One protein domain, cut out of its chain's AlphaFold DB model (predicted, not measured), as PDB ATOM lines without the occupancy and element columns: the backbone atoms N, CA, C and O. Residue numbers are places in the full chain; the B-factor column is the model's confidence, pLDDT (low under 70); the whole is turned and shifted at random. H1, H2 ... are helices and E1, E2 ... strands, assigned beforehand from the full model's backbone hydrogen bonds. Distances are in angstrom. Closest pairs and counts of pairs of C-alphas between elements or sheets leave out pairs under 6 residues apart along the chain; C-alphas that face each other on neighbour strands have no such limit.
ATOM      1  N   ASP A   8     145.940 192.900 194.423       87.31
ATOM      2  CA  ASP A   8     145.596 191.485 194.398       87.31
ATOM      3  C   ASP A   8     144.372 191.257 195.293       87.31
ATOM      4  O   ASP A   8     144.447 191.400 196.515       87.31
ATOM      5  N   ILE A   9     143.214 190.984 194.687       89.38
ATOM      6  CA  ILE A   9     141.970 190.725 195.421       89.38
ATOM      7  C   ILE A   9     141.800 189.215 195.545       89.38
ATOM      8  O   ILE A   9     141.493 188.547 194.558       89.38
ATOM      9  N   HIS A  10     141.974 188.675 196.751       91.06
ATOM     10  CA  HIS A  10     141.755 187.254 197.012       91.06
ATOM     11  C   HIS A  10     140.269 186.906 196.923       91.06
ATOM     12  O   HIS A  10     139.439 187.458 197.648       91.06
ATOM     13  N   CYS A  11     139.944 185.969 196.039       91.06
ATOM     14  CA  CYS A  11     138.598 185.441 195.914       91.06
ATOM     15  C   CYS A  11     138.330 184.433 197.033       91.06
ATOM     16  O   CYS A  11     139.164 183.574 197.324       91.06
ATOM     17  N   ARG A  12     137.147 184.516 197.644       90.25
ATOM     18  CA  ARG A  12     136.659 183.460 198.534       90.25
ATOM     19  C   ARG A  12     136.115 182.291 197.726       90.25
ATOM     20  O   ARG A  12     135.765 182.432 196.556       90.25
ATOM     21  N   PHE A  13     136.009 181.144 198.378       85.94
ATOM     22  CA  PHE A  13     135.433 179.950 197.784       85.94
ATOM     23  C   PHE A  13     134.290 179.432 198.635       85.94
ATOM     24  O   PHE A  13     134.371 179.438 199.864       85.94
ATOM     25  N   ASN A  14     133.240 178.952 197.984       80.00
ATOM     26  CA  ASN A  14     132.139 178.278 198.654       80.00
ATOM     27  C   ASN A  14     131.470 177.249 197.732       80.00
ATOM     28  O   ASN A  14     131.914 176.992 196.614       80.00
ATOM     29  N   HIS A  15     130.392 176.641 198.218       68.88
ATOM     30  CA  HIS A  15     129.621 175.642 197.485       68.88
ATOM     31  C   HIS A  15     128.318 176.193 196.886       68.88
ATOM     32  O   HIS A  15     127.387 175.410 196.684       68.88
ATOM     33  N   PHE A  16     128.202 177.500 196.584       64.75
ATOM     34  CA  PHE A  16     127.016 177.942 195.837       64.75
ATOM     35  C   PHE A  16     126.999 177.218 194.487       64.75
ATOM     36  O   PHE A  16     128.010 177.165 193.789       64.75
ATOM     37  N   LYS A  17     125.871 176.611 194.133       55.75
ATOM     38  CA  LYS A  17     125.649 176.068 192.793       55.75
ATOM     39  C   LYS A  17     124.847 177.102 192.023       55.75
ATOM     40  O   LYS A  17     123.790 177.517 192.505       55.75
ATOM     41  N   GLY A  18     125.287 177.475 190.823       53.00
ATOM     42  CA  GLY A  18     124.303 177.928 189.844       53.00
ATOM     43  C   GLY A  18     123.284 176.800 189.669       53.00
ATOM     44  O   GLY A  18     123.668 175.628 189.693       53.00
ATOM     45  N   LYS A  19     121.986 177.100 189.546       47.91
ATOM     46  CA  LYS A  19     120.995 176.075 189.173       47.91
ATOM     47  C   LYS A  19     121.222 175.631 187.723       47.91
ATOM     48  O   LYS A  19     120.433 175.951 186.849       47.91
ATOM     49  N   VAL A  20     122.310 174.913 187.467       43.28
ATOM     50  CA  VAL A  20     122.517 174.193 186.220       43.28
ATOM     51  C   VAL A  20     121.614 172.967 186.303       43.28
ATOM     52  O   VAL A  20     121.782 172.145 187.204       43.28
ATOM     53  N   ASN A  21     120.638 172.861 185.399       39.62
ATOM     54  CA  ASN A  21     119.829 171.656 185.176       39.62
ATOM     55  C   ASN A  21     120.692 170.514 184.604       39.62
ATOM     56  O   ASN A  21     120.393 169.951 183.558       39.62
ATOM     57  N   ASP A  22     121.774 170.158 185.288       42.97
ATOM     58  CA  ASP A  22     122.482 168.913 185.052       42.97
ATOM     59  C   ASP A  22     122.016 167.931 186.126       42.97
ATOM     60  O   ASP A  22     122.657 167.730 187.157       42.97
ATOM     61  N   GLU A  23     120.889 167.266 185.858       38.53
ATOM     62  CA  GLU A  23     120.382 166.118 186.629       38.53
ATOM     63  C   GLU A  23     121.376 164.939 186.698       38.53
ATOM     64  O   GLU A  23     121.078 163.885 187.259       38.53
ATOM     65  N   LYS A  24     122.590 165.076 186.156       41.97
ATOM     66  CA  LYS A  24     123.639 164.062 186.207       41.97
ATOM     67  C   LYS A  24     125.014 164.705 186.337       41.97
ATOM     68  O   LYS A  24     125.664 164.963 185.329       41.97
ATOM     69  N   LYS A  25     125.489 164.852 187.578       43.66
ATOM     70  CA  LYS A  25     126.819 164.383 188.026       43.66
ATOM     71  C   LYS A  25     127.064 164.756 189.487       43.66
ATOM     72  O   LYS A  25     127.531 165.843 189.819       43.66
ATOM     73  N   ASN A  26     126.864 163.778 190.364       44.78
ATOM     74  CA  ASN A  26     127.808 163.598 191.458       44.78
ATOM     75  C   ASN A  26     129.208 163.465 190.831       44.78
ATOM     76  O   ASN A  26     129.416 162.543 190.044       44.78
ATOM     77  N   GLY A  27     130.154 164.353 191.159       51.38
ATOM     78  CA  GLY A  27     131.530 163.868 191.283       51.38
ATOM     79  C   GLY A  27     132.737 164.697 190.856       51.38
ATOM     80  O   GLY A  27     133.809 164.166 191.084       51.38
ATOM     81  N   ASN A  28     132.684 165.926 190.327       61.78
ATOM     82  CA  ASN A  28     133.945 166.662 190.083       61.78
ATOM     83  C   ASN A  28     133.863 168.142 190.470       61.78
ATOM     84  O   ASN A  28     133.542 168.998 189.656       61.78
ATOM     85  N   VAL A  29     134.199 168.408 191.733       76.75
ATOM     86  CA  VAL A  29     134.526 169.736 192.271       76.75
ATOM     87  C   VAL A  29     135.733 170.311 191.508       76.75
ATOM     88  O   VAL A  29     136.592 169.576 191.006       76.75
ATOM     89  N   MET A  30     135.825 171.634 191.427       84.38
ATOM     90  CA  MET A  30     136.995 172.379 190.970       84.38
ATOM     91  C   MET A  30     138.137 172.245 191.982       84.38
ATOM     92  O   MET A  30     138.411 173.157 192.758       84.38
ATOM     93  N   LYS A  31     138.832 171.104 191.961       85.25
ATOM     94  CA  LYS A  31     139.938 170.812 192.889       85.25
ATOM     95  C   LYS A  31     141.075 171.837 192.819       85.25
ATOM     96  O   LYS A  31     141.746 172.069 193.816       85.25
ATOM     97  N   ILE A  32     141.262 172.525 191.686       84.50
ATOM     98  CA  ILE A  32     142.204 173.655 191.575       84.50
ATOM     99  C   ILE A  32     141.861 174.845 192.489       84.50
ATOM    100  O   ILE A  32     142.695 175.727 192.670       84.50
ATOM    101  N   TYR A  33     140.670 174.891 193.083       84.00
ATOM    102  CA  TYR A  33     140.264 175.902 194.061       84.00
ATOM    103  C   TYR A  33     140.326 175.401 195.511       84.00
ATOM    104  O   TYR A  33     140.281 176.206 196.438       84.00
ATOM    105  N   GLU A  34     140.519 174.098 195.730       78.19
ATOM    106  CA  GLU A  34     140.728 173.535 197.065       78.19
ATOM    107  C   GLU A  34     142.140 173.891 197.563       78.19
ATOM    108  O   GLU A  34     143.139 173.489 196.968       78.19
ATOM    109  N   ASN A  35     142.225 174.639 198.670       66.69
ATOM    110  CA  ASN A  35     143.473 175.040 199.346       66.69
ATOM    111  C   ASN A  35     144.397 175.979 198.552       66.69
ATOM    112  O   ASN A  35     145.608 175.987 198.773       66.69
ATOM    113  N   ASN A  36     143.840 176.786 197.645       69.44
ATOM    114  CA  ASN A  36     144.627 177.612 196.731       69.44
ATOM    115  C   ASN A  36     144.319 179.103 196.841       69.44
ATOM    116  O   ASN A  36     143.288 179.511 197.365       69.44
ATOM    117  N   SER A  37     145.225 179.924 196.304       74.94
ATOM    118  CA  SER A  37     145.011 181.361 196.142       74.94
ATOM    119  C   SER A  37     144.555 181.644 194.713       74.94
ATOM    120  O   SER A  37     145.361 181.589 193.777       74.94
ATOM    121  N   PHE A  38     143.263 181.935 194.551       89.38
ATOM    122  CA  PHE A  38     142.728 182.551 193.340       89.38
ATOM    123  C   PHE A  38     142.544 184.041 193.571       89.38
ATOM    124  O   PHE A  38     141.971 184.445 194.587       89.38
ATOM    125  N   THR A  39     143.023 184.847 192.632       92.19
ATOM    126  CA  THR A  39     142.963 186.293 192.785       92.19
ATOM    127  C   THR A  39     142.512 187.029 191.532       92.19
ATOM    128  O   THR A  39     142.675 186.566 190.399       92.19
ATOM    129  N   ILE A  40     141.940 188.213 191.740       92.06
ATOM    130  CA  ILE A  40     141.768 189.208 190.684       92.06
ATOM    131  C   ILE A  40     142.953 190.153 190.744       92.06
ATOM    132  O   ILE A  40     143.143 190.844 191.746       92.06
ATOM    133  N   LYS A  41     143.718 190.221 189.657       89.88
ATOM    134  CA  LYS A  41     144.816 191.177 189.525       89.88
ATOM    135  C   LYS A  41     144.363 192.389 188.736       89.88
ATOM    136  O   LYS A  41     143.842 192.257 187.632       89.88
ATOM    137  N   THR A  42     144.565 193.570 189.307       85.81
ATOM    138  CA  THR A  42     144.089 194.842 188.743       85.81
ATOM    139  C   THR A  42     145.127 195.950 188.899       85.81
ATOM    140  O   THR A  42     146.119 195.808 189.626       85.81
ATOM    141  N   TYR A  43     144.886 197.063 188.211       82.00
ATOM    142  CA  TYR A  43     145.585 198.327 188.402       82.00
ATOM    143  C   TYR A  43     144.663 199.313 189.143       82.00
ATOM    144  O   TYR A  43     143.577 199.604 188.645       82.00
ATOM    145  N   HIS A  44     145.056 199.805 190.325       82.31
ATOM    146  CA  HIS A  44     144.236 200.673 191.204       82.31
ATOM    147  C   HIS A  44     142.817 200.149 191.498       82.31
ATOM    148  O   HIS A  44     141.858 200.922 191.570       82.31
ATOM    149  N   TYR A  45     142.668 198.830 191.652       88.12
ATOM    150  CA  TYR A  45     141.386 198.123 191.804       88.12
ATOM    151  C   TYR A  45     140.421 198.249 190.619       88.12
ATOM    152  O   TYR A  45     139.329 197.693 190.676       88.12
ATOM    153  N   TYR A  46     140.775 198.952 189.545       90.88
ATOM    154  CA  TYR A  46     139.863 199.208 188.439       90.88
ATOM    155  C   TYR A  46     139.555 197.942 187.639       90.88
ATOM    156  O   TYR A  46     140.441 197.126 187.369       90.88
ATOM    157  N   PHE A  47     138.287 197.788 187.257       92.94
ATOM    158  CA  PHE A  47     137.804 196.563 186.628       92.94
ATOM    159  C   PHE A  47     137.018 196.758 185.340       92.94
ATOM    160  O   PHE A  47     137.169 195.951 184.427       92.94
ATOM    161  N   LEU A  48     136.160 197.772 185.267       94.62
ATOM    162  CA  LEU A  48     135.461 198.161 184.045       94.62
ATOM    163  C   LEU A  48     134.967 199.605 184.161       94.62
ATOM    164  O   LEU A  48     134.816 200.124 185.267       94.62
ATOM    165  N   ASP A  49     134.649 200.206 183.024       95.06
ATOM    166  CA  ASP A  49     133.896 201.454 182.942       95.06
ATOM    167  C   ASP A  49     132.510 201.178 182.361       95.06
ATOM    168  O   ASP A  49     132.359 200.377 181.432       95.06
ATOM    169  N   THR A  50     131.483 201.852 182.872       96.56
ATOM    170  CA  THR A  50     130.173 201.858 182.218       96.56
ATOM    171  C   THR A  50     129.353 203.106 182.521       96.56
ATOM    172  O   THR A  50     129.649 203.835 183.462       96.56
ATOM    173  N   VAL A  51     128.301 203.337 181.734       96.06
ATOM    174  CA  VAL A  51     127.372 204.455 181.920       96.06
ATOM    175  C   VAL A  51     126.109 203.991 182.643       96.06
ATOM    176  O   VAL A  51     125.431 203.062 182.192       96.06
ATOM    177  N   ILE A  52     125.758 204.664 183.741       94.31
ATOM    178  CA  ILE A  52     124.497 204.458 184.474       94.31
ATOM    179  C   ILE A  52     123.882 205.823 184.782       94.31
ATOM    180  O   ILE A  52     124.543 206.686 185.349       94.31
ATOM    181  N   ASP A  53     122.616 206.028 184.407       90.06
ATOM    182  CA  ASP A  53     121.908 207.314 184.555       90.06
ATOM    183  C   ASP A  53     122.663 208.517 183.955       90.06
ATOM    184  O   ASP A  53     122.716 209.584 184.561       90.06
ATOM    185  N   SER A  54     123.275 208.337 182.782       90.00
ATOM    186  CA  SER A  54     124.095 209.367 182.118       90.00
ATOM    187  C   SER A  54     125.364 209.782 182.879       90.00
ATOM    188  O   SER A  54     125.964 210.799 182.547       90.00
ATOM    189  N   HIS A  55     125.792 209.005 183.878       91.50
ATOM    190  CA  HIS A  55     127.092 209.168 184.522       91.50
ATOM    191  C   HIS A  55     128.074 208.127 183.995       91.50
ATOM    192  O   HIS A  55     127.785 206.930 184.058       91.50
ATOM    193  N   ASP A  56     129.241 208.578 183.540       95.12
ATOM    194  CA  ASP A  56     130.394 207.715 183.291       95.12
ATOM    195  C   ASP A  56     130.979 207.262 184.632       95.12
ATOM    196  O   ASP A  56     131.401 208.080 185.456       95.12
ATOM    197  N   LEU A  57     130.964 205.955 184.876       96.88
ATOM    198  CA  LEU A  57     131.380 205.362 186.138       96.88
ATOM    199  C   LEU A  57     132.536 204.399 185.908       96.88
ATOM    200  O   LEU A  57     132.408 203.419 185.174       96.88
ATOM    201  N   THR A  58     133.631 204.638 186.622       95.56
ATOM    202  CA  THR A  58     134.723 203.676 186.749       95.56
ATOM    203  C   THR A  58     134.481 202.801 187.969       95.56
ATOM    204  O   THR A  58     134.357 203.295 189.095       95.56
ATOM    205  N   PHE A  59     134.405 201.495 187.741       96.50
ATOM    206  CA  PHE A  59     134.101 200.500 188.755       96.50
ATOM    207  C   PHE A  59     135.368 199.834 189.284       96.50
ATOM    208  O   PHE A  59     136.235 199.399 188.519       96.50
ATOM    209  N   LYS A  60     135.451 199.728 190.611       94.88
ATOM    210  CA  LYS A  60     136.556 199.087 191.327       94.88
ATOM    211  C   LYS A  60     136.126 197.762 191.934       94.88
ATOM    212  O   LYS A  60     135.029 197.674 192.478       94.88
ATOM    213  N   VAL A  61     136.997 196.759 191.885       94.62
ATOM    214  CA  VAL A  61     136.792 195.475 192.562       94.62
ATOM    215  C   VAL A  61     136.758 195.683 194.068       94.62
ATOM    216  O   VAL A  61     137.667 196.285 194.632       94.62
ATOM    217  N   GLN A  62     135.735 195.122 194.707       93.25
ATOM    218  CA  GLN A  62     135.603 195.086 196.165       93.25
ATOM    219  C   GLN A  62     135.652 193.665 196.706       93.25
ATOM    220  O   GLN A  62     136.289 193.393 197.719       93.25
ATOM    221  N   TYR A  63     134.972 192.744 196.028       92.12
ATOM    222  CA  TYR A  63     134.851 191.373 196.491       92.12
ATOM    223  C   TYR A  63     134.790 190.405 195.327       92.12
ATOM    224  O   TYR A  63     134.286 190.731 194.252       92.12
ATOM    225  N   CYS A  64     135.285 189.201 195.565       92.88
ATOM    226  CA  CYS A  64     135.229 188.104 194.626       92.88
ATOM    227  C   CYS A  64     134.928 186.816 195.380       92.88
ATOM    228  O   CYS A  64     135.498 186.556 196.442       92.88
ATOM    229  N   GLU A  65     134.068 185.992 194.802       91.31
ATOM    230  CA  GLU A  65     133.766 184.666 195.316       91.31
ATOM    231  C   GLU A  65     133.538 183.702 194.160       91.31
ATOM    232  O   GLU A  65     132.854 184.047 193.196       91.31
ATOM    233  N   CYS A  66     134.085 182.498 194.260       89.38
ATOM    234  CA  CYS A  66     133.955 181.474 193.235       89.38
ATOM    235  C   CYS A  66     133.397 180.175 193.802       89.38
ATOM    236  O   CYS A  66     133.714 179.764 194.920       89.38
ATOM    237  N   SER A  67     132.597 179.497 192.987       86.31
ATOM    238  CA  SER A  67     132.058 178.193 193.318       86.31
ATOM    239  C   SER A  67     133.138 177.127 193.199       86.31
ATOM    240  O   SER A  67     133.739 176.933 192.140       86.31
ATOM    241  N   LEU A  68     133.316 176.353 194.264       83.31
ATOM    242  CA  LEU A  68     134.062 175.102 194.223       83.31
ATOM    243  C   LEU A  68     133.376 174.080 193.315       83.31
ATOM    244  O   LEU A  68     134.034 173.190 192.798       83.31
ATOM    245  N   SER A  69     132.062 174.165 193.108       79.69
ATOM    246  CA  SER A  69     131.329 173.112 192.401       79.69
ATOM    247  C   SER A  69     131.506 173.162 190.885       79.69
ATOM    248  O   SER A  69     131.727 172.125 190.269       79.69
ATOM    249  N   ASP A  70     131.441 174.353 190.294       79.31
ATOM    250  CA  ASP A  70     131.399 174.538 188.840       79.31
ATOM    251  C   ASP A  70     132.419 175.574 188.331       79.31
ATOM    252  O   ASP A  70     132.568 175.758 187.124       79.31
ATOM    253  N   GLY A  71     133.130 176.239 189.243       83.56
ATOM    254  CA  GLY A  71     134.181 177.200 188.939       83.56
ATOM    255  C   GLY A  71     133.702 178.579 188.511       83.56
ATOM    256  O   GLY A  71     134.532 179.411 188.157       83.56
ATOM    257  N   HIS A  72     132.395 178.840 188.525       87.56
ATOM    258  CA  HIS A  72     131.854 180.158 188.218       87.56
ATOM    259  C   HIS A  72     132.195 181.144 189.335       87.56
ATOM    260  O   HIS A  72     132.302 180.765 190.501       87.56
ATOM    261  N   CYS A  73     132.334 182.421 188.989       90.06
ATOM    262  CA  CYS A  73     132.712 183.463 189.937       90.06
ATOM    263  C   CYS A  73     131.713 184.613 189.919       90.06
ATOM    264  O   CYS A  73     131.174 184.968 188.876       90.06
ATOM    265  N   SER A  74     131.500 185.230 191.073       92.12
ATOM    266  CA  SER A  74     130.810 186.506 191.208       92.12
ATOM    267  C   SER A  74     131.814 187.552 191.668       92.12
ATOM    268  O   SER A  74     132.619 187.299 192.565       92.12
ATOM    269  N   VAL A  75     131.774 188.731 191.056       94.62
ATOM    270  CA  VAL A  75     132.653 189.847 191.403       94.62
ATOM    271  C   VAL A  75     131.797 191.055 191.707       94.62
ATOM    272  O   VAL A  75     131.020 191.501 190.863       94.62
ATOM    273  N   ALA A  76     131.942 191.584 192.915       95.50
ATOM    274  CA  ALA A  76     131.316 192.829 193.295       95.50
ATOM    275  C   ALA A  76     132.231 193.996 192.957       95.50
ATOM    276  O   ALA A  76     133.401 194.032 193.355       95.50
ATOM    277  N   LEU A  77     131.658 194.959 192.253       96.44
ATOM    278  CA  LEU A  77     132.303 196.181 191.838       96.44
ATOM    279  C   LEU A  77     131.538 197.375 192.394       96.44
ATOM    280  O   LEU A  77     130.307 197.373 192.381       96.44
ATOM    281  N   GLU A  78     132.248 198.413 192.810       96.19
ATOM    282  CA  GLU A  78     131.645 199.645 193.320       96.19
ATOM    283  C   GLU A  78     132.127 200.879 192.570       96.19
ATOM    284  O   GLU A  78     133.269 200.960 192.107       96.19
ATOM    285  N   SER A  79     131.230 201.854 192.482       96.62
ATOM    286  CA  SER A  79     131.511 203.211 192.044       96.62
ATOM    287  C   SER A  79     130.588 204.184 192.776       96.62
ATOM    288  O   SER A  79     129.563 203.801 193.342       96.62
ATOM    289  N   SER A  80     130.931 205.463 192.762       94.31
ATOM    290  CA  SER A  80     130.123 206.516 193.372       94.31
ATOM    291  C   SER A  80     130.160 207.757 192.501       94.31
ATOM    292  O   SER A  80     131.230 208.158 192.046       94.31
ATOM    293  N   SER A  81     129.010 208.393 192.301       94.06
ATOM    294  CA  SER A  81     128.915 209.658 191.574       94.06
ATOM    295  C   SER A  81     127.720 210.457 192.062       94.06
ATOM    296  O   SER A  81     126.665 209.894 192.352       94.06
ATOM    297  N   SER A  82     127.887 211.779 192.148       88.19
ATOM    298  CA  SER A  82     126.797 212.729 192.415       88.19
ATOM    299  C   SER A  82     125.936 212.366 193.640       88.19
ATOM    300  O   SER A  82     124.708 212.413 193.588       88.19
ATOM    301  N   GLY A  83     126.582 211.954 194.740       88.06
ATOM    302  CA  GLY A  83     125.907 211.581 195.992       88.06
ATOM    303  C   GLY A  83     125.128 210.260 195.942       88.06
ATOM    304  O   GLY A  83     124.291 210.014 196.808       88.06
ATOM    305  N   LYS A  84     125.367 209.422 194.930       92.81
ATOM    306  CA  LYS A  84     124.811 208.071 194.809       92.81
ATOM    307  C   LYS A  84     125.925 207.034 194.791       92.81
ATOM    308  O   LYS A  84     127.020 207.283 194.277       92.81
ATOM    309  N   PHE A  85     125.597 205.855 195.294       94.94
ATOM    310  CA  PHE A  85     126.452 204.681 195.294       94.94
ATOM    311  C   PHE A  85     125.919 203.664 194.294       94.94
ATOM    312  O   PHE A  85     124.712 203.418 194.205       94.94
ATOM    313  N   TYR A  86     126.840 203.091 193.532       96.44
ATOM    314  CA  TYR A  86     126.570 202.135 192.477       96.44
ATOM    315  C   TYR A  86     127.335 200.854 192.767       96.44
ATOM    316  O   TYR A  86     128.537 200.887 193.033       96.44
ATOM    317  N   ARG A  87     126.645 199.721 192.681       96.31
ATOM    318  CA  ARG A  87     127.255 198.400 192.785       96.31
ATOM    319  C   ARG A  87     126.856 197.566 191.586       96.31
ATOM    320  O   ARG A  87     125.676 197.478 191.259       96.31
ATOM    321  N   LEU A  88     127.840 196.935 190.963       97.00
ATOM    322  CA  LEU A  88     127.620 195.881 189.985       97.00
ATOM    323  C   LEU A  88     128.075 194.564 190.592       97.00
ATOM    324  O   LEU A  88     129.195 194.469 191.084       97.00
ATOM    325  N   ILE A  89     127.232 193.540 190.534       95.69
ATOM    326  CA  ILE A  89     127.646 192.170 190.829       95.69
ATOM    327  C   ILE A  89     127.665 191.421 189.507       95.69
ATOM    328  O   ILE A  89     126.619 191.154 188.911       95.69
ATOM    329  N   VAL A  90     128.873 191.159 189.021       94.75
ATOM    330  CA  VAL A  90     129.127 190.554 187.716       94.75
ATOM    331  C   VAL A  90     129.353 189.065 187.904       94.75
ATOM    332  O   VAL A  90     130.243 188.650 188.644       94.75
ATOM    333  N   LEU A  91     128.530 188.265 187.237       92.75
ATOM    334  CA  LEU A  91     128.578 186.814 187.287       92.75
ATOM    335  C   LEU A  91     129.307 186.288 186.056       92.75
ATOM    336  O   LEU A  91     128.918 186.556 184.917       92.75
ATOM    337  N   PHE A  92     130.341 185.503 186.311       91.62
ATOM    338  CA  PHE A  92     131.240 184.930 185.332       91.62
ATOM    339  C   PHE A  92     131.058 183.422 185.252       91.62
ATOM    340  O   PHE A  92     131.078 182.727 186.267       91.62
ATOM    341  N   LYS A  93     130.972 182.915 184.025       89.25
ATOM    342  CA  LYS A  93     131.009 181.489 183.716       89.25
ATOM    343  C   LYS A  93     132.364 181.075 183.213       89.25
ATOM    344  O   LYS A  93     132.904 181.697 182.301       89.25
ATOM    345  N   LEU A  94     132.897 180.012 183.802       88.31
ATOM    346  CA  LEU A  94     134.101 179.374 183.305       88.31
ATOM    347  C   LEU A  94     133.758 178.608 182.023       88.31
ATOM    348  O   LEU A  94     132.946 177.686 182.028       88.31
ATOM    349  N   MET A  95     134.397 178.979 180.919       85.75
ATOM    350  CA  MET A  95     134.124 178.383 179.609       85.75
ATOM    351  C   MET A  95     134.861 177.056 179.384       85.75
ATOM    352  O   MET A  95     134.576 176.361 178.413       85.75
ATOM    353  N   ASN A  96     135.819 176.701 180.250       77.31
ATOM    354  CA  ASN A  96     136.625 175.490 180.103       77.31
ATOM    355  C   ASN A  96     136.231 174.415 181.124       77.31
ATOM    356  O   ASN A  96     136.726 174.403 182.250       77.31
ATOM    357  N   THR A  97     135.374 173.481 180.713       67.69
ATOM    358  CA  THR A  97     134.929 172.360 181.558       67.69
ATOM    359  C   THR A  97     136.030 171.335 181.834       67.69
ATOM    360  O   THR A  97     135.919 170.578 182.794       67.69
ATOM    361  N   GLN A  98     137.122 171.325 181.058       79.94
ATOM    362  CA  GLN A  98     138.227 170.371 181.233       79.94
ATOM    363  C   GLN A  98     139.001 170.580 182.542       79.94
ATOM    364  O   GLN A  98     139.722 169.687 182.967       79.94
ATOM    365  N   LEU A  99     138.836 171.738 183.191       83.75
ATOM    366  CA  LEU A  99     139.457 172.047 184.479       83.75
ATOM    367  C   LEU A  99     138.771 171.351 185.667       83.75
ATOM    368  O   LEU A  99     139.338 171.305 186.760       83.75
ATOM    369  N   GLN A 100     137.570 170.797 185.473       84.19
ATOM    370  CA  GLN A 100     136.855 170.076 186.525       84.19
ATOM    371  C   GLN A 100     137.647 168.843 186.970       84.19
ATOM    372  O   GLN A 100     138.063 168.019 186.158       84.19
ATOM    373  N   GLY A 101     137.853 168.706 188.281       84.00
ATOM    374  CA  GLY A 101     138.620 167.606 188.864       84.00
ATOM    375  C   GLY A 101     140.143 167.685 188.686       84.00
ATOM    376  O   GLY A 101     140.830 166.840 189.261       84.00
ATOM    377  N   MET A 102     140.682 168.674 187.961       88.44
ATOM    378  CA  MET A 102     142.132 168.885 187.862       88.44
ATOM    379  C   MET A 102     142.696 169.448 189.168       88.44
ATOM    380  O   MET A 102     142.060 170.261 189.831       88.44
ATOM    381  N   THR A 103     143.915 169.053 189.518       90.19
ATOM    382  CA  THR A 103     144.702 169.626 190.619       90.19
ATOM    383  C   THR A 103     145.798 170.550 190.085       90.19
ATOM    384  O   THR A 103     146.099 170.568 188.887       90.19
ATOM    385  N   PHE A 104     146.477 171.290 190.965       89.19
ATOM    386  CA  PHE A 104     147.682 172.016 190.556       89.19
ATOM    387  C   PHE A 104     148.826 171.108 190.103       89.19
ATOM    388  O   PHE A 104     149.598 171.508 189.235       89.19
ATOM    389  N   LEU A 129     146.464 180.978 190.764       91.25
ATOM    390  CA  LEU A 129     145.542 181.304 189.690       91.25
ATOM    391  C   LEU A 129     145.194 182.776 189.796       91.25
ATOM    392  O   LEU A 129     144.928 183.274 190.889       91.25
ATOM    393  N   PHE A 130     145.139 183.458 188.665       90.56
ATOM    394  CA  PHE A 130     144.553 184.782 188.636       90.56
ATOM    395  C   PHE A 130     143.784 185.020 187.351       90.56
ATOM    396  O   PHE A 130     144.030 184.389 186.323       90.56
ATOM    397  N   PHE A 131     142.871 185.975 187.396       89.81
ATOM    398  CA  PHE A 131     142.347 186.603 186.193       89.81
ATOM    399  C   PHE A 131     142.492 188.115 186.302       89.81
ATOM    400  O   PHE A 131     142.669 188.668 187.388       89.81
ATOM    401  N   SER A 132     142.471 188.779 185.155       86.44
ATOM    402  CA  SER A 132     142.656 190.221 185.054       86.44
ATOM    403  C   SER A 132     141.637 190.799 184.070       86.44
ATOM    404  O   SER A 132     141.382 190.172 183.036       86.44
ATOM    405  N   PRO A 133     141.067 191.985 184.353       85.62
ATOM    406  CA  PRO A 133     140.239 192.720 183.400       85.62
ATOM    407  C   PRO A 133     141.062 193.339 182.261       85.62
ATOM    408  O   PRO A 133     140.490 193.733 181.249       85.62
ATOM    409  N   HIS A 134     142.385 193.430 182.417       76.06
ATOM    410  CA  HIS A 134     143.286 194.001 181.421       76.06
ATOM    411  C   HIS A 134     143.599 193.005 180.309       76.06
ATOM    412  O   HIS A 134     144.033 191.879 180.578       76.06
ATOM    413  N   HIS A 135     143.475 193.465 179.066       66.00
ATOM    414  CA  HIS A 135     143.868 192.722 177.871       66.00
ATOM    415  C   HIS A 135     145.154 193.314 177.300       66.00
ATOM    416  O   HIS A 135     145.457 194.495 177.479       66.00
ATOM    417  N   LYS A 136     145.940 192.484 176.617       59.88
ATOM    418  CA  LYS A 136     147.057 192.978 175.815       59.88
ATOM    419  C   LYS A 136     146.532 193.372 174.446       59.88
ATOM    420  O   LYS A 136     145.939 192.533 173.769       59.88
ATOM    421  N   GLN A 137     146.819 194.595 174.018       51.31
ATOM    422  CA  GLN A 137     146.623 194.999 172.635       51.31
ATOM    423  C   GLN A 137     147.987 195.245 171.993       51.31
ATOM    424  O   GLN A 137     148.841 195.963 172.519       51.31
ATOM    425  N   TYR A 138     148.198 194.623 170.839       47.97
ATOM    426  CA  TYR A 138     149.351 194.926 170.010       47.97
ATOM    427  C   TYR A 138     149.046 196.169 169.176       47.97
ATOM    428  O   TYR A 138     148.222 196.111 168.261       47.97
ATOM    429  N   ILE A 139     149.707 197.292 169.468       54.94
ATOM    430  CA  ILE A 139     149.570 198.495 168.644       54.94
ATOM    431  C   ILE A 139     150.603 198.417 167.525       54.94
ATOM    432  O   ILE A 139     151.763 198.805 167.683       54.94
ATOM    433  N   LYS A 140     150.150 197.902 166.377       48.16
ATOM    434  CA  LYS A 140     150.971 197.633 165.188       48.16
ATOM    435  C   LYS A 140     151.759 198.857 164.709       48.16
ATOM    436  O   LYS A 140     152.900 198.713 164.296       48.16
ATOM    437  N   GLU A 141     151.185 200.051 164.831       62.47
ATOM    438  CA  GLU A 141     151.803 201.322 164.419       62.47
ATOM    439  C   GLU A 141     152.985 201.743 165.297       62.47
ATOM    440  O   GLU A 141     153.892 202.426 164.830       62.47
ATOM    441  N   LYS A 142     152.989 201.333 166.569       55.00
ATOM    442  CA  LYS A 142     154.050 201.672 167.527       55.00
ATOM    443  C   LYS A 142     155.045 200.538 167.731       55.00
ATOM    444  O   LYS A 142     156.035 200.746 168.417       55.00
ATOM    445  N   ASN A 143     154.787 199.359 167.156       56.72
ATOM    446  CA  ASN A 143     155.570 198.139 167.367       56.72
ATOM    447  C   ASN A 143     155.768 197.816 168.866       56.72
ATOM    448  O   ASN A 143     156.810 197.313 169.285       56.72
ATOM    449  N   VAL A 144     154.767 198.153 169.686       54.12
ATOM    450  CA  VAL A 144     154.789 198.027 171.147       54.12
ATOM    451  C   VAL A 144     153.534 197.280 171.592       54.12
ATOM    452  O   VAL A 144     152.416 197.607 171.189       54.12
ATOM    453  N   GLU A 145     153.722 196.278 172.452       50.03
ATOM    454  CA  GLU A 145     152.634 195.712 173.249       50.03
ATOM    455  C   GLU A 145     152.259 196.710 174.345       50.03
ATOM    456  O   GLU A 145     153.102 197.061 175.172       50.03
ATOM    457  N   ILE A 146     151.002 197.153 174.373       54.00
ATOM    458  CA  ILE A 146     150.483 197.974 175.469       54.00
ATOM    459  C   ILE A 146     149.448 197.144 176.229       54.00
ATOM    460  O   ILE A 146     148.647 196.410 175.643       54.00
ATOM    461  N   LEU A 147     149.485 197.234 177.556       56.25
ATOM    462  CA  LEU A 147     148.362 196.815 178.385       56.25
ATOM    463  C   LEU A 147     147.221 197.802 178.137       56.25
ATOM    464  O   LEU A 147     147.348 198.983 178.468       56.25
ATOM    465  N   GLU A 148     146.126 197.340 177.541       58.50
ATOM    466  CA  GLU A 148     144.917 198.151 177.489       58.50
ATOM    467  C   GLU A 148     144.369 198.362 178.909       58.50
ATOM    468  O   GLU A 148     144.593 197.576 179.845       58.50
ATOM    469  N   LYS A 149     143.635 199.467 179.065       71.25
ATOM    470  CA  LYS A 149     142.795 199.696 180.240       71.25
ATOM    471  C   LYS A 149     141.744 198.578 180.337       71.25
ATOM    472  O   LYS A 149     141.513 197.823 179.395       71.25
ATOM    473  N   TRP A 150     141.140 198.442 181.509       84.50
ATOM    474  CA  TRP A 150     139.958 197.600 181.697       84.50
ATOM    475  C   TRP A 150     138.849 197.935 180.674       84.50
ATOM    476  O   TRP A 150     138.841 199.038 180.125       84.50
ATOM    477  N   PRO A 151     137.904 197.018 180.398       90.19
ATOM    478  CA  PRO A 151     136.877 197.254 179.389       90.19
ATOM    479  C   PRO A 151     135.947 198.421 179.711       90.19
ATOM    480  O   PRO A 151     135.556 198.620 180.859       90.19
ATOM    481  N   THR A 152     135.514 199.115 178.661       92.12
ATOM    482  CA  THR A 152     134.518 200.188 178.723       92.12
ATOM    483  C   THR A 152     133.245 199.765 177.995       92.12
ATOM    484  O   THR A 152     133.292 199.297 176.856       92.12
ATOM    485  N   TYR A 153     132.094 199.960 178.635       94.94
ATOM    486  CA  TYR A 153     130.784 199.583 178.112       94.94
ATOM    487  C   TYR A 153     129.836 200.778 178.065       94.94
ATOM    488  O   TYR A 153     129.710 201.527 179.027       94.94
ATOM    489  N   SER A 154     129.076 200.913 176.982       96.00
ATOM    490  CA  SER A 154     128.121 202.017 176.810       96.00
ATOM    491  C   SER A 154     126.957 202.036 177.810       96.00
ATOM    492  O   SER A 154     126.285 203.054 177.927       96.00
ATOM    493  N   ASN A 155     126.661 200.913 178.473       96.44
ATOM    494  CA  ASN A 155     125.677 200.771 179.551       96.44
ATOM    495  C   ASN A 155     125.762 199.356 180.149       96.44
ATOM    496  O   ASN A 155     126.392 198.467 179.581       96.44
ATOM    497  N   VAL A 156     125.045 199.105 181.247       95.38
ATOM    498  CA  VAL A 156     125.033 197.784 181.904       95.38
ATOM    499  C   VAL A 156     124.578 196.656 180.964       95.38
ATOM    500  O   VAL A 156     125.118 195.551 180.993       95.38
ATOM    501  N   LYS A 157     123.622 196.927 180.067       95.19
ATOM    502  CA  LYS A 157     123.121 195.928 179.111       95.19
ATOM    503  C   LYS A 157     124.179 195.535 178.075       95.19
ATOM    504  O   LYS A 157     124.157 194.397 177.606       95.19
ATOM    505  N   SER A 158     125.097 196.430 177.705       95.75
ATOM    506  CA  SER A 158     126.188 196.089 176.787       95.75
ATOM    507  C   SER A 158     127.281 195.243 177.443       95.75
ATOM    508  O   SER A 158     127.934 194.487 176.727       95.75
ATOM    509  N   ILE A 159     127.393 195.246 178.779       94.94
ATOM    510  CA  ILE A 159     128.296 194.348 179.520       94.94
ATOM    511  C   ILE A 159     127.948 192.882 179.230       94.94
ATOM    512  O   ILE A 159     128.794 192.120 178.771       94.94
ATOM    513  N   VAL A 160     126.686 192.484 179.435       92.00
ATOM    514  CA  VAL A 160     126.255 191.083 179.244       92.00
ATOM    515  C   VAL A 160     126.175 190.666 177.775       92.00
ATOM    516  O   VAL A 160     126.297 189.485 177.467       92.00
ATOM    517  N   LYS A 161     125.990 191.622 176.858       91.44
ATOM    518  CA  LYS A 161     126.000 191.368 175.408       91.44
ATOM    519  C   LYS A 161     127.405 191.252 174.821       91.44
ATOM    520  O   LYS A 161     127.541 190.833 173.674       91.44
ATOM    521  N   SER A 162     128.430 191.655 175.565       88.44
ATOM    522  CA  SER A 162     129.806 191.610 175.093       88.44
ATOM    523  C   SER A 162     130.259 190.171 174.851       88.44
ATOM    524  O   SER A 162     130.013 189.280 175.662       88.44
ATOM    525  N   SER A 163     130.978 189.934 173.755       85.12
ATOM    526  CA  SER A 163     131.669 188.663 173.495       85.12
ATOM    527  C   SER A 163     133.029 188.572 174.194       85.12
ATOM    528  O   SER A 163     133.800 187.648 173.938       85.12
ATOM    529  N   GLN A 164     133.366 189.560 175.022       87.38
ATOM    530  CA  GLN A 164     134.649 189.633 175.695       87.38
ATOM    531  C   GLN A 164     134.827 188.487 176.685       87.38
ATOM    532  O   GLN A 164     133.961 188.200 177.513       87.38
ATOM    533  N   ARG A 165     136.000 187.863 176.606       88.69
ATOM    534  CA  ARG A 165     136.418 186.784 177.492       88.69
ATOM    535  C   ARG A 165     137.606 187.230 178.322       88.69
ATOM    536  O   ARG A 165     138.494 187.920 177.830       88.69
ATOM    537  N   PHE A 166     137.622 186.804 179.575       89.88
ATOM    538  CA  PHE A 166     138.646 187.157 180.548       89.88
ATOM    539  C   PHE A 166     139.513 185.928 180.804       89.88
ATOM    540  O   PHE A 166     138.986 184.911 181.252       89.88
ATOM    541  N   PRO A 167     140.814 185.950 180.488       88.69
ATOM    542  CA  PRO A 167     141.637 184.759 180.603       88.69
ATOM    543  C   PRO A 167     141.846 184.369 182.072       88.69
ATOM    544  O   PRO A 167     142.206 185.201 182.905       88.69
ATOM    545  N   LEU A 168     141.667 183.082 182.370       90.25
ATOM    546  CA  LEU A 168     142.133 182.471 183.610       90.25
ATOM    547  C   LEU A 168     143.593 182.071 183.404       90.25
ATOM    548  O   LEU A 168     143.899 181.195 182.588       90.25
ATOM    549  N   ILE A 169     144.489 182.728 184.128       89.56
ATOM    550  CA  ILE A 169     145.928 182.514 184.057       89.56
ATOM    551  C   ILE A 169     146.361 181.633 185.219       89.56
ATOM    552  O   ILE A 169     146.047 181.897 186.379       89.56
ATOM    553  N   TYR A 170     147.139 180.612 184.894       90.06
ATOM    554  CA  TYR A 170     147.885 179.838 185.868       90.06
ATOM    555  C   TYR A 170     149.344 180.263 185.852       90.06
ATOM    556  O   TYR A 170     149.946 180.435 184.785       90.06
ATOM    557  N   THR A 171     149.908 180.422 187.045       89.62
ATOM    558  CA  THR A 171     151.329 180.681 187.226       89.62
ATOM    559  C   THR A 171     151.935 179.738 188.239       89.62
ATOM    560  O   THR A 171     151.293 179.354 189.217       89.62
ATOM    561  N   ILE A 193     144.846 178.983 180.971       87.00
ATOM    562  CA  ILE A 193     144.281 177.628 181.128       87.00
ATOM    563  C   ILE A 193     142.772 177.584 180.867       87.00
ATOM    564  O   ILE A 193     142.162 176.519 180.803       87.00
ATOM    565  N   GLY A 194     142.146 178.744 180.704       88.69
ATOM    566  CA  GLY A 194     140.725 178.868 180.438       88.69
ATOM    567  C   GLY A 194     140.337 180.325 180.263       88.69
ATOM    568  O   GLY A 194     141.187 181.215 180.200       88.69
ATOM    569  N   SER A 195     139.037 180.573 180.192       90.81
ATOM    570  CA  SER A 195     138.513 181.931 180.184       90.81
ATOM    571  C   SER A 195     137.153 181.996 180.854       90.81
ATOM    572  O   SER A 195     136.400 181.021 180.846       90.81
ATOM    573  N   PHE A 196     136.866 183.156 181.421       91.38
ATOM    574  CA  PHE A 196     135.578 183.532 181.954       91.38
ATOM    575  C   PHE A 196     134.801 184.366 180.944       91.38
ATOM    576  O   PHE A 196     135.372 185.195 180.235       91.38
ATOM    577  N   GLU A 197     133.491 184.183 180.926       91.38
ATOM    578  CA  GLU A 197     132.555 185.006 180.167       91.38
ATOM    579  C   GLU A 197     131.502 185.587 181.107       91.38
ATOM    580  O   GLU A 197     130.980 184.881 181.974       91.38
ATOM    581  N   ILE A 198     131.168 186.865 180.924       92.75
ATOM    582  CA  ILE A 198     130.111 187.515 181.702       92.75
ATOM    583  C   ILE A 198     128.752 186.965 181.265       92.75
ATOM    584  O   ILE A 198     128.372 187.062 180.100       92.75
ATOM    585  N   GLN A 199     128.011 186.422 182.225       90.38
ATOM    586  CA  GLN A 199     126.687 185.838 182.010       90.38
ATOM    587  C   GLN A 199     125.557 186.752 182.475       90.38
ATOM    588  O   GLN A 199     124.498 186.821 181.851       90.38
ATOM    589  N   GLN A 200     125.772 187.433 183.597       92.50
ATOM    590  CA  GLN A 200     124.763 188.258 184.239       92.50
ATOM    591  C   GLN A 200     125.428 189.418 184.973       92.50
ATOM    592  O   GLN A 200     126.538 189.292 185.490       92.50
ATOM    593  N   VAL A 201     124.720 190.541 185.044       94.69
ATOM    594  CA  VAL A 201     125.075 191.678 185.887       94.69
ATOM    595  C   VAL A 201     123.856 192.077 186.706       94.69
ATOM    596  O   VAL A 201     122.802 192.383 186.150       94.69
ATOM    597  N   VAL A 202     124.003 192.083 188.029       95.12
ATOM    598  CA  VAL A 202     123.061 192.745 188.936       95.12
ATOM    599  C   VAL A 202     123.554 194.174 189.133       95.12
ATOM    600  O   VAL A 202     124.653 194.378 189.638       95.12
ATOM    601  N   SER A 203     122.762 195.151 188.705       96.38
ATOM    602  CA  SER A 203     123.023 196.574 188.895       96.38
ATOM    603  C   SER A 203     122.218 197.095 190.067       96.38
ATOM    604  O   SER A 203     121.003 196.910 190.129       96.38
ATOM    605  N   CYS A 204     122.896 197.760 190.987       95.81
ATOM    606  CA  CYS A 204     122.320 198.316 192.192       95.81
ATOM    607  C   CYS A 204     122.687 199.788 192.296       95.81
ATOM    608  O   CYS A 204     123.839 200.177 192.090       95.81
ATOM    609  N   ARG A 205     121.711 200.604 192.678       94.94
ATOM    610  CA  ARG A 205     121.893 202.027 192.950       94.94
ATOM    611  C   ARG A 205     121.206 202.388 194.252       94.94
ATOM    612  O   ARG A 205     120.025 202.084 194.407       94.94
ATOM    613  N   SER A 206     121.907 203.085 195.134       93.62
ATOM    614  CA  SER A 206     121.346 203.603 196.381       93.62
ATOM    615  C   SER A 206     121.914 204.985 196.724       93.62
ATOM    616  O   SER A 206     122.920 205.424 196.163       93.62
ATOM    617  N   LYS A 207     121.234 205.696 197.626       91.75
ATOM    618  CA  LYS A 207     121.790 206.858 198.338       91.75
ATOM    619  C   LYS A 207     122.637 206.439 199.545       91.75
ATOM    620  O   LYS A 207     123.420 207.242 200.034       91.75
ATOM    621  N   ASP A 208     122.476 205.203 200.004       87.75
ATOM    622  CA  ASP A 208     123.238 204.579 201.079       87.75
ATOM    623  C   ASP A 208     124.377 203.731 200.493       87.75
ATOM    624  O   ASP A 208     124.152 202.885 199.625       87.75
ATOM    625  N   SER A 209     125.602 203.938 200.982       86.75
ATOM    626  CA  SER A 209     126.797 203.200 200.552       86.75
ATOM    627  C   SER A 209     126.740 201.711 200.866       86.75
ATOM    628  O   SER A 209     127.454 200.932 200.242       86.75
ATOM    629  N   TYR A 210     125.901 201.305 201.819       86.50
ATOM    630  CA  TYR A 210     125.760 199.904 202.203       86.50
ATOM    631  C   TYR A 210     124.625 199.174 201.487       86.50
ATOM    632  O   TYR A 210     124.515 197.953 201.621       86.50
ATOM    633  N   PHE A 211     123.829 199.896 200.691       89.69
ATOM    634  CA  PHE A 211     122.698 199.358 199.939       89.69
ATOM    635  C   PHE A 211     121.643 198.672 200.835       89.69
ATOM    636  O   PHE A 211     121.051 197.679 200.419       89.69
ATOM    637  N   TYR A 212     121.383 199.178 202.049       84.81
ATOM    638  CA  TYR A 212     120.336 198.624 202.927       84.81
ATOM    639  C   TYR A 212     118.947 199.219 202.681       84.81
ATOM    640  O   TYR A 212     117.941 198.566 202.951       84.81
ATOM    641  N   SER A 213     118.871 200.443 202.161       82.25
ATOM    642  CA  SER A 213     117.609 201.137 201.894       82.25
ATOM    643  C   SER A 213     117.619 201.846 200.541       82.25
ATOM    644  O   SER A 213     118.677 202.119 199.968       82.25
ATOM    645  N   ASP A 214     116.422 202.126 200.015       84.81
ATOM    646  CA  ASP A 214     116.197 202.860 198.760       84.81
ATOM    647  C   ASP A 214     116.992 202.326 197.558       84.81
ATOM    648  O   ASP A 214     117.437 203.075 196.681       84.81
ATOM    649  N   VAL A 215     117.185 201.005 197.522       91.56
ATOM    650  CA  VAL A 215     117.969 200.346 196.484       91.56
ATOM    651  C   VAL A 215     117.116 200.125 195.247       91.56
ATOM    652  O   VAL A 215     116.134 199.384 195.261       91.56
ATOM    653  N   LYS A 216     117.538 200.714 194.132       94.31
ATOM    654  CA  LYS A 216     117.055 200.326 192.808       94.31
ATOM    655  C   LYS A 216     117.941 199.211 192.282       94.31
ATOM    656  O   LYS A 216     119.141 199.422 192.108       94.31
ATOM    657  N   ARG A 217     117.337 198.045 192.049       94.56
ATOM    658  CA  ARG A 217     118.001 196.834 191.562       94.56
ATOM    659  C   ARG A 217     117.473 196.469 190.182       94.56
ATOM    660  O   ARG A 217     116.265 196.377 189.988       94.56
ATOM    661  N   GLU A 218     118.381 196.202 189.257       95.00
ATOM    662  CA  GLU A 218     118.085 195.710 187.914       95.00
ATOM    663  C   GLU A 218     118.994 194.525 187.594       95.00
ATOM    664  O   GLU A 218     120.163 194.509 187.976       95.00
ATOM    665  N   VAL A 219     118.470 193.527 186.886       93.44
ATOM    666  CA  VAL A 219     119.237 192.336 186.504       93.44
ATOM    667  C   VAL A 219     119.288 192.238 184.992       93.44
ATOM    668  O   VAL A 219     118.262 192.216 184.317       93.44
ATOM    669  N   PHE A 220     120.502 192.148 184.463       93.00
ATOM    670  CA  PHE A 220     120.777 191.996 183.043       93.00
ATOM    671  C   PHE A 220     121.383 190.620 182.821       93.00
ATOM    672  O   PHE A 220     122.324 190.248 183.518       93.00
ATOM    673  N   LYS A 221     120.857 189.866 181.856       90.19
ATOM    674  CA  LYS A 221     121.313 188.509 181.531       90.19
ATOM    675  C   LYS A 221     121.607 188.391 180.049       90.19
ATOM    676  O   LYS A 221     121.043 189.127 179.235       90.19
ATOM    677  N   ARG A 222     122.497 187.466 179.714       86.69
ATOM    678  CA  ARG A 222     122.721 187.032 178.339       86.69
ATOM    679  C   ARG A 222     121.519 186.210 177.856       86.69
ATOM    680  O   ARG A 222     120.966 185.425 178.620       86.69
TER     681      ARG A 222
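Overview. This is residues 8 to 104, 129 to 171 and 193 to 222 of the 241 residues of an uncharacterized protein of Anaeromyces robustus (UniProt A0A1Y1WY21). One large, strongly twisted sheet is rolled up on itself: E5, E6, E7, E12, E11, E8 and E3 make a small, nearly closed barrel, bridged between E3 and E5 by the short strands E1 and E2, and the sheet also curls round the short helix H1, which packs on E12, E13 and E4. A two-stranded arm, the hairpin E9 and E10, reaches away from this body, and residues 21 to 26 of a long loop stick out as well. The printed part has 170 residues with thirteen named strands and one named helix, in the order E1 to E10, H1, E11 to E13. The large sheet is branched and mixed, E9 and E10 are antiparallel, and the class is mostly strand. The whole is compact, with a radius of gyration of the C-alphas of 16.9 A, and spans 50 by 48 by 27 A, only just flat.

Along the chain. E12 is the longest strand by residues, 193 to 206, 37.9 A from first to last C-alpha, and it bends by 53 degrees at residue 199. E5, residues 55 to 67, is 32.6 A long and bends by 60 degrees at residue 62. E7, residues 84 to 94, measures 32.3 A, and E6, residues 73 to 81, 26.5 A. E11 is residues 165 to 171, E13 residues 216 to 221 and E4 residues 46 to 52. E3 is residues 38 to 42 and E8 residues 129 to 131. E1, residues 8 to 10, begins at C-alpha 8 (145.596, 191.485, 194.398) and runs on into E2, residues 12 to 14, at 24 degrees. E9 is residues 136 to 139 and E10 residues 144 to 147. H1 is residues 156 to 161, with C-alpha 156 at (125.033, 197.784, 181.904). E13 ends at C-alpha 221 (121.313, 188.509, 181.531).

Arrangement. E4, E5, E6 and E7 form a meander, each strand the antiparallel neighbour of the one before; N 50 and O 57 are 2.9 A apart, N 65 and O 74 3.0 A, and N 77 and O 88 2.8 A. E7 is antiparallel to E12, with N 89 and O 202 at 2.9 A. On the other side of E12 lie E11, beside residues 193 to 197, and E13, beside residues 200 to 205; N 166 and O 196 are 2.8 A apart, and N 203 and O 218 2.8 A. E11 is antiparallel to E8, with N 169 and O 130 at 2.8 A. E8 is parallel to E3, with N 41 and O 131 at 2.9 A, and E1, antiparallel to E3, has N 9 and O 40 at 2.9 A. E2 is parallel to E5, with N 66 and O 12 at 2.8 A. H1 is on the sheet, which curls round it; its closest C-alphas to E12 are Val 160 and Ile 198, 5.8 A apart. In H1, 1 of 2 O i to N i+4 pairs is within hydrogen-bond range. In the hairpin E9 and E10, N 137 and O 146 are 3.0 A apart.

Size, cuts and confidence. The two C-alphas farthest apart, those of Glu 23 and Lys 142, are 52.6 A from each other. Residues 105 to 128 are not printed, with 9.6 A between C-alphas 104 and 129, and residues 172 to 192 are not printed, with 9.8 A between C-alphas 171 and 193. The link from E2 to E3 is long, residues 15 to 37, and its residues 21 to 26 stand free. The mean pLDDT of the printed part is 83.4; it is under 70 at residues 15 to 28, 35 to 36, 97 and 135 to 148.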